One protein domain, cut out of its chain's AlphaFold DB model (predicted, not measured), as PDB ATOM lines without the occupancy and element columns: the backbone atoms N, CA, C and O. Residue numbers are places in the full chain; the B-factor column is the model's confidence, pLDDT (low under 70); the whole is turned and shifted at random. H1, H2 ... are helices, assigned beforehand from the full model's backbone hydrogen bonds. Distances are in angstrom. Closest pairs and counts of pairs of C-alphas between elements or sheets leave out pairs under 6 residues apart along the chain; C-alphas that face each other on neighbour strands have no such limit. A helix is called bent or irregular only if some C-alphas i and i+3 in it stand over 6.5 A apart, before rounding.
ATOM      1  N   ARG A   5     -22.316  53.655   5.910       86.12
ATOM      2  CA  ARG A   5     -21.941  54.189   7.225       86.12
ATOM      3  C   ARG A   5     -22.435  53.295   8.367       86.12
ATOM      4  O   ARG A   5     -21.650  52.988   9.258       86.12
ATOM      5  N   GLN A   6     -23.694  52.859   8.337       84.12
ATOM      6  CA  GLN A   6     -24.267  51.978   9.365       84.12
ATOM      7  C   GLN A   6     -23.559  50.617   9.400       84.12
ATOM      8  O   GLN A   6     -23.243  50.121  10.479       84.12
ATOM      9  N   ILE A   7     -23.222  50.059   8.233       80.81
ATOM     10  CA  ILE A   7     -22.483  48.790   8.133       80.81
ATOM     11  C   ILE A   7     -21.080  48.922   8.747       80.81
ATOM     12  O   ILE A   7     -20.668  48.066   9.530       80.81
ATOM     13  N   ARG A   8     -20.349  50.006   8.448       79.81
ATOM     14  CA  ARG A   8     -19.006  50.249   9.012       79.81
ATOM     15  C   ARG A   8     -19.037  50.425  10.526       79.81
ATOM     16  O   ARG A   8     -18.156  49.907  11.204       79.81
ATOM     17  N   VAL A   9     -20.049  51.119  11.044       87.62
ATOM     18  CA  VAL A   9     -20.255  51.293  12.487       87.62
ATOM     19  C   VAL A   9     -20.530  49.941  13.145       87.62
ATOM     20  O   VAL A   9     -19.806  49.567  14.062       87.62
ATOM     21  N   ALA A  10     -21.476  49.155  12.627       81.06
ATOM     22  CA  ALA A  10     -21.777  47.823  13.156       81.06
ATOM     23  C   ALA A  10     -20.553  46.887  13.131       81.06
ATOM     24  O   ALA A  10     -20.297  46.162  14.091       81.06
ATOM     25  N   LEU A  11     -19.752  46.933  12.061       82.62
ATOM     26  CA  LEU A  11     -18.516  46.156  11.970       82.62
ATOM     27  C   LEU A  11     -17.468  46.622  12.989       82.62
ATOM     28  O   LEU A  11     -16.819  45.786  13.614       82.62
ATOM     29  N   ALA A  12     -17.312  47.934  13.177       83.12
ATOM     30  CA  ALA A  12     -16.404  48.490  14.173       83.12
ATOM     31  C   ALA A  12     -16.810  48.081  15.596       83.12
ATOM     32  O   ALA A  12     -15.946  47.649  16.356       83.12
ATOM     33  N   HIS A  13     -18.108  48.124  15.923       87.81
ATOM     34  CA  HIS A  13     -18.631  47.620  17.196       87.81
ATOM     35  C   HIS A  13     -18.313  46.139  17.379       87.81
ATOM     36  O   HIS A  13     -17.687  45.767  18.364       87.81
ATOM     37  N   ARG A  14     -18.604  45.306  16.375       84.50
ATOM     38  CA  ARG A  14     -18.313  43.869  16.439       84.50
ATOM     39  C   ARG A  14     -16.820  43.570  16.601       84.50
ATOM     40  O   ARG A  14     -16.441  42.619  17.279       84.50
ATOM     41  N   LEU A  15     -15.948  44.350  15.960       88.38
ATOM     42  CA  LEU A  15     -14.498  44.217  16.123       88.38
ATOM     43  C   LEU A  15     -14.042  44.664  17.515       88.38
ATOM     44  O   LEU A  15     -13.178  44.011  18.098       88.38
ATOM     45  N   ALA A  16     -14.614  45.745  18.048       87.75
ATOM     46  CA  ALA A  16     -14.341  46.215  19.401       87.75
ATOM     47  C   ALA A  16     -14.782  45.180  20.447       87.75
ATOM     48  O   ALA A  16     -13.982  44.816  21.302       87.75
ATOM     49  N   GLU A  17     -15.986  44.622  20.307       85.19
ATOM     50  CA  GLU A  17     -16.502  43.530  21.141       85.19
ATOM     51  C   GLU A  17     -15.587  42.306  21.092       85.19
ATOM     52  O   GLU A  17     -15.208  41.770  22.130       85.19
ATOM     53  N   ARG A  18     -15.151  41.888  19.896       86.62
ATOM     54  CA  ARG A  18     -14.207  40.767  19.745       86.62
ATOM     55  C   ARG A  18     -12.870  41.032  20.430       86.62
ATOM     56  O   ARG A  18     -12.311  40.118  21.028       86.62
ATOM     57  N   ARG A  19     -12.339  42.252  20.329       90.00
ATOM     58  CA  ARG A  19     -11.082  42.636  20.990       90.00
ATOM     59  C   ARG A  19     -11.237  42.662  22.505       90.00
ATOM     60  O   ARG A  19     -10.374  42.126  23.189       90.00
ATOM     61  N   ALA A  20     -12.331  43.231  23.005       85.62
ATOM     62  CA  ALA A  20     -12.648  43.245  24.428       85.62
ATOM     63  C   ALA A  20     -12.791  41.817  24.970       85.62
ATOM     64  O   ALA A  20     -12.156  41.472  25.958       85.62
ATOM     65  N   HIS A  21     -13.528  40.959  24.260       87.62
ATOM     66  CA  HIS A  21     -13.682  39.553  24.622       87.62
ATOM     67  C   HIS A  21     -12.348  38.799  24.613       87.62
ATOM     68  O   HIS A  21     -12.059  38.050  25.540       87.62
ATOM     69  N   ARG A  22     -11.506  39.015  23.593       88.25
ATOM     70  CA  ARG A  22     -10.172  38.406  23.527       88.25
ATOM     71  C   ARG A  22      -9.301  38.839  24.704       88.25
ATOM     72  O   ARG A  22      -8.697  37.987  25.339       88.25
ATOM     73  N   ARG A  23      -9.268  40.138  25.001       89.06
ATOM     74  CA  ARG A  23      -8.502  40.685  26.122       89.06
ATOM     75  C   ARG A  23      -8.981  40.116  27.456       89.06
ATOM     76  O   ARG A  23      -8.164  39.635  28.225       89.06
ATOM     77  N   LEU A  24     -10.294  40.092  27.683       86.56
ATOM     78  CA  LEU A  24     -10.887  39.481  28.872       86.56
ATOM     79  C   LEU A  24     -10.517  37.996  28.976       86.56
ATOM     80  O   LEU A  24     -10.196  37.511  30.051       86.56
ATOM     81  N   SER A  25     -10.505  37.271  27.855       85.62
ATOM     82  CA  SER A  25     -10.070  35.874  27.832       85.62
ATOM     83  C   SER A  25      -8.598  35.704  28.209       85.62
ATOM     84  O   SER A  25      -8.272  34.815  28.992       85.62
ATOM     85  N   GLU A  26      -7.719  36.563  27.697       88.19
ATOM     86  CA  GLU A  26      -6.291  36.569  28.036       88.19
ATOM     87  C   GLU A  26      -6.064  36.903  29.522       88.19
ATOM     88  O   GLU A  26      -5.293  36.213  30.188       88.19
ATOM     89  N   GLU A  27      -6.782  37.896  30.058       87.38
ATOM     90  CA  GLU A  27      -6.748  38.272  31.478       87.38
ATOM     91  C   GLU A  27      -7.242  37.123  32.372       87.38
ATOM     92  O   GLU A  27      -6.567  36.749  33.327       87.38
ATOM     93  N   LEU A  28      -8.360  36.481  32.016       88.69
ATOM     94  CA  LEU A  28      -8.895  35.342  32.769       88.69
ATOM     95  C   LEU A  28      -7.974  34.112  32.713       88.69
ATOM     96  O   LEU A  28      -7.828  33.396  33.702       88.69
ATOM     97  N   ALA A  29      -7.287  33.891  31.589       85.44
ATOM     98  CA  ALA A  29      -6.323  32.798  31.453       85.44
ATOM     99  C   ALA A  29      -5.067  32.983  32.326       85.44
ATOM    100  O   ALA A  29      -4.336  32.007  32.563       85.44
ATOM    101  N   ALA A  30      -4.792  34.215  32.773       86.00
ATOM    102  CA  ALA A  30      -3.665  34.532  33.640       86.00
ATOM    103  C   ALA A  30      -3.861  34.012  35.075       86.00
ATOM    104  O   ALA A  30      -2.862  33.680  35.710       86.00
ATOM    105  N   PHE A  31      -5.105  33.843  35.542       83.62
ATOM    106  CA  PHE A  31      -5.410  33.192  36.820       83.62
ATOM    107  C   PHE A  31      -5.172  31.682  36.697       83.62
ATOM    108  O   PHE A  31      -5.963  30.934  36.113       83.62
ATOM    109  N   ARG A  32      -4.021  31.216  37.187       77.62
ATOM    110  CA  ARG A  32      -3.548  29.836  36.974       77.62
ATOM    111  C   ARG A  32      -3.648  28.988  38.226       77.62
ATOM    112  O   ARG A  32      -3.775  27.767  38.114       77.62
ATOM    113  N   THR A  33      -3.576  29.608  39.396       84.44
ATOM    114  CA  THR A  33      -3.584  28.900  40.674       84.44
ATOM    115  C   THR A  33      -5.008  28.656  41.168       84.44
ATOM    116  O   THR A  33      -5.959  29.326  40.767       84.44
ATOM    117  N   ALA A  34      -5.166  27.666  42.050       77.88
ATOM    118  CA  ALA A  34      -6.449  27.412  42.701       77.88
ATOM    119  C   ALA A  34      -6.883  28.596  43.582       77.88
ATOM    120  O   ALA A  34      -8.057  28.935  43.595       77.88
ATOM    121  N   ALA A  35      -5.939  29.257  44.263       78.38
ATOM    122  CA  ALA A  35      -6.229  30.405  45.121       78.38
ATOM    123  C   ALA A  35      -6.764  31.610  44.326       78.38
ATOM    124  O   ALA A  35      -7.798  32.161  44.687       78.38
ATOM    125  N   GLU A  36      -6.114  31.958  43.211       79.81
ATOM    126  CA  GLU A  36      -6.559  33.029  42.304       79.81
ATOM    127  C   GLU A  36      -7.957  32.765  41.729       79.81
ATOM    128  O   GLU A  36      -8.772  33.678  41.618       79.81
ATOM    129  N   ARG A  37      -8.255  31.507  41.379       82.31
ATOM    130  CA  ARG A  37      -9.585  31.116  40.893       82.31
ATOM    131  C   ARG A  37     -10.648  31.223  41.977       82.31
ATOM    132  O   ARG A  37     -11.700  31.785  41.716       82.31
ATOM    133  N   THR A  38     -10.355  30.761  43.190       81.19
ATOM    134  CA  THR A  38     -11.278  30.911  44.322       81.19
ATOM    135  C   THR A  38     -11.578  32.383  44.596       81.19
ATOM    136  O   THR A  38     -12.723  32.739  44.855       81.19
ATOM    137  N   GLU A  39     -10.576  33.261  44.525       83.75
ATOM    138  CA  GLU A  39     -10.787  34.702  44.680       83.75
ATOM    139  C   GLU A  39     -11.669  35.276  43.563       83.75
ATOM    140  O   GLU A  39     -12.606  36.026  43.845       83.75
ATOM    141  N   LEU A  40     -11.423  34.877  42.313       84.81
ATOM    142  CA  LEU A  40     -12.262  35.254  41.180       84.81
ATOM    143  C   LEU A  40     -13.714  34.790  41.376       84.81
ATOM    144  O   LEU A  40     -14.630  35.593  41.212       84.81
ATOM    145  N   ASP A  41     -13.932  33.549  41.805       83.75
ATOM    146  CA  ASP A  41     -15.266  32.997  42.068       83.75
ATOM    147  C   ASP A  41     -15.991  33.761  43.187       83.75
ATOM    148  O   ASP A  41     -17.187  34.044  43.085       83.75
ATOM    149  N   LEU A  42     -15.270  34.174  44.236       84.88
ATOM    150  CA  LEU A  42     -15.818  35.010  45.309       84.88
ATOM    151  C   LEU A  42     -16.220  36.403  44.819       84.88
ATOM    152  O   LEU A  42     -17.185  36.978  45.325       84.88
ATOM    153  N   VAL A  43     -15.478  36.975  43.868       86.81
ATOM    154  CA  VAL A  43     -15.835  38.252  43.243       86.81
ATOM    155  C   VAL A  43     -17.064  38.082  42.356       86.81
ATOM    156  O   VAL A  43     -18.015  38.847  42.509       86.81
ATOM    157  N   LEU A  44     -17.088  37.061  41.497       85.00
ATOM    158  CA  LEU A  44     -18.221  36.774  40.612       85.00
ATOM    159  C   LEU A  44     -19.502  36.477  41.396       85.00
ATOM    160  O   LEU A  44     -20.563  36.957  41.015       85.00
ATOM    161  N   GLY A  45     -19.404  35.797  42.541       81.12
ATOM    162  CA  GLY A  45     -20.546  35.511  43.415       81.12
ATOM    163  C   GLY A  45     -21.232  36.743  44.024       81.12
ATOM    164  O   GLY A  45     -22.312  36.609  44.596       81.12
ATOM    165  N   ARG A  46     -20.639  37.943  43.915       89.38
ATOM    166  CA  ARG A  46     -21.272  39.216  44.314       89.38
ATOM    167  C   ARG A  46     -22.113  39.848  43.201       89.38
ATOM    168  O   ARG A  46     -22.811  40.825  43.463       89.38
ATOM    169  N   HIS A  47     -22.025  39.315  41.988       87.81
ATOM    170  CA  HIS A  47     -22.737  39.784  40.809       87.81
ATOM    171  C   HIS A  47     -23.845  38.802  40.423       87.81
ATOM    172  O   HIS A  47     -23.864  37.641  40.833       87.81
ATOM    173  N   THR A  48     -24.809  39.278  39.644       86.81
ATOM    174  CA  THR A  48     -25.877  38.428  39.120       86.81
ATOM    175  C   THR A  48     -25.360  37.526  38.000       86.81
ATOM    176  O   THR A  48     -24.437  37.881  37.269       86.81
ATOM    177  N   ALA A  49     -26.020  36.382  37.800       79.88
ATOM    178  CA  ALA A  49     -25.675  35.449  36.725       79.88
ATOM    179  C   ALA A  49     -25.752  36.080  35.320       79.88
ATOM    180  O   ALA A  49     -25.075  35.636  34.399       79.88
ATOM    181  N   GLU A  50     -26.578  37.115  35.128       83.44
ATOM    182  CA  GLU A  50     -26.640  37.847  33.859       83.44
ATOM    183  C   GLU A  50     -25.377  38.688  33.628       83.44
ATOM    184  O   GLU A  50     -24.826  38.679  32.525       83.44
ATOM    185  N   GLU A  51     -24.876  39.344  34.676       78.56
ATOM    186  CA  GLU A  51     -23.661  40.166  34.637       78.56
ATOM    187  C   GLU A  51     -22.396  39.316  34.436       78.56
ATOM    188  O   GLU A  51     -21.476  39.732  33.727       78.56
ATOM    189  N   THR A  52     -22.349  38.108  35.008       88.75
ATOM    190  CA  THR A  52     -21.174  37.214  34.957       88.75
ATOM    191  C   THR A  52     -21.186  36.226  33.797       88.75
ATOM    192  O   THR A  52     -20.151  35.620  33.507       88.75
ATOM    193  N   ARG A  53     -22.301  36.085  33.068       86.38
ATOM    194  CA  ARG A  53     -22.494  35.048  32.037       86.38
ATOM    195  C   ARG A  53     -21.357  34.959  31.018       86.38
ATOM    196  O   ARG A  53     -20.954  33.869  30.613       86.38
ATOM    197  N   ALA A  54     -20.856  36.109  30.566       84.19
ATOM    198  CA  ALA A  54     -19.771  36.165  29.589       84.19
ATOM    199  C   ALA A  54     -18.442  35.655  30.170       84.19
ATOM    200  O   ALA A  54     -17.686  34.988  29.466       84.19
ATOM    201  N   ILE A  55     -18.175  35.948  31.445       88.25
ATOM    202  CA  ILE A  55     -16.974  35.513  32.164       88.25
ATOM    203  C   ILE A  55     -17.046  34.005  32.427       88.25
ATOM    204  O   ILE A  55     -16.105  33.286  32.096       88.25
ATOM    205  N   GLU A  56     -18.183  33.505  32.913       89.06
ATOM    206  CA  GLU A  56     -18.400  32.073  33.169       89.06
ATOM    207  C   GLU A  56     -18.242  31.224  31.902       89.06
ATOM    208  O   GLU A  56     -17.605  30.170  31.925       89.06
ATOM    209  N   ALA A  57     -18.756  31.701  30.763       89.88
ATOM    210  CA  ALA A  57     -18.588  31.022  29.482       89.88
ATOM    211  C   ALA A  57     -17.111  30.933  29.053       89.88
ATOM    212  O   ALA A  57     -16.682  29.906  28.519       89.88
ATOM    213  N   ILE A  58     -16.322  31.989  29.294       90.19
ATOM    214  CA  ILE A  58     -14.880  31.992  29.015       90.19
ATOM    215  C   ILE A  58     -14.159  30.993  29.925       90.19
ATOM    216  O   ILE A  58     -13.392  30.171  29.421       90.19
ATOM    217  N   LEU A  59     -14.416  31.036  31.235       88.25
ATOM    218  CA  LEU A  59     -13.779  30.146  32.210       88.25
ATOM    219  C   LEU A  59     -14.098  28.675  31.915       88.25
ATOM    220  O   LEU A  59     -13.189  27.853  31.803       88.25
ATOM    221  N   SER A  60     -15.372  28.364  31.659       88.75
ATOM    222  CA  SER A  60     -15.825  27.017  31.298       88.75
ATOM    223  C   SER A  60     -15.099  26.471  30.063       88.75
ATOM    224  O   SER A  60     -14.633  25.325  30.051       88.75
ATOM    225  N   ARG A  61     -14.936  27.309  29.030       89.31
ATOM    226  CA  ARG A  61     -14.187  26.946  27.823       89.31
ATOM    227  C   ARG A  61     -12.711  26.691  28.125       89.31
ATOM    228  O   ARG A  61     -12.172  25.684  27.674       89.31
ATOM    229  N   GLN A  62     -12.059  27.570  28.881       89.38
ATOM    230  CA  GLN A  62     -10.644  27.421  29.228       89.38
ATOM    231  C   GLN A  62     -10.391  26.159  30.061       89.38
ATOM    232  O   GLN A  62      -9.406  25.456  29.839       89.38
ATOM    233  N   ASP A  63     -11.289  25.822  30.985       87.38
ATOM    234  CA  ASP A  63     -11.187  24.596  31.775       87.38
ATOM    235  C   ASP A  63     -11.413  23.338  30.929       87.38
ATOM    236  O   ASP A  63     -10.756  22.314  31.142       87.38
ATOM    237  N   ALA A  64     -12.301  23.392  29.932       87.88
ATOM    238  CA  ALA A  64     -12.434  22.327  28.940       87.88
ATOM    239  C   ALA A  64     -11.146  22.156  28.111       87.88
ATOM    240  O   ALA A  64     -10.658  21.033  27.975       87.88
ATOM    241  N   GLU A  65     -10.552  23.252  27.630       87.44
ATOM    242  CA  GLU A  65      -9.279  23.236  26.896       87.44
ATOM    243  C   GLU A  65      -8.144  22.651  27.762       87.44
ATOM    244  O   GLU A  65      -7.428  21.750  27.319       87.44
TER     245      GLU A  65
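AT A GLANCE: This is residues 5 to 65 of the 79 residues of an uncharacterized protein of Actinoplanes sp. (strain ATCC 31044 / CBS 674.73 / SE50/110) (UniProt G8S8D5). One long helix, H1, runs out as an arm from a small body, in which the backbone after residue 30 folds back through a short helix, H2, and a third helix, H3, which crosses the last part of H1 steeply. H2 and H3 stand nearly side by side, and residues 5 to 20 of H1 stick out and make the length. The printed part has 61 residues with three named helices, H1, H2 and H3 in chain order, and no named strand; the class is all helix. The whole is loose, with a radius of gyration of the C-alphas of 14.3 A, and spans 47 by 24 by 16 A.

IN THESE COORDINATES: H1 is residues 5 to 30, 37.7 A from C-alpha 5 at (-21.941, 54.189, 7.225) to C-alpha 30 at (-3.665, 34.532, 33.640). H2 is residues 34 to 44, 15.2 A long. H3 is residues 49 to 65, 22.7 A long, ending with C-alpha 65 at (-9.279, 23.236, 26.896). H3 is irregular, with C-alphas 51 and 54 7.5 A apart, and has a kink of 35 degrees near residue 56.

HOW THE PARTS SIT: H1 touches H3 with residues 24 to 29 alone, and H3 touches H1 with residues 55 to 62 alone. Their closest C-alphas, of Ser 25 and Ile 58, are 6.3 A apart. They run the same way at a steep tilt of 62 degrees. H2 and H3 are close but not clearly touching; their closest C-alphas, of Leu 44 and Thr 52, are 6.4 A apart. They run opposite ways at a shallow tilt of 23 degrees. H1 and H2 are apart. Every O i to N i+4 pair is within hydrogen-bond range in H1 and H2, and 11 of 13 in H3.

THE WHOLE: The C-alphas farthest apart, of Arg 5 and Ala 35, are 47.4 A apart. Residues 5 to 20 of H1 stand free, as do residues 45 to 51, of which 49 to 51 belong to H3. The printed part has no cut, and both links are tight. Its mean pLDDT is 85.4, and no printed residue is under 70.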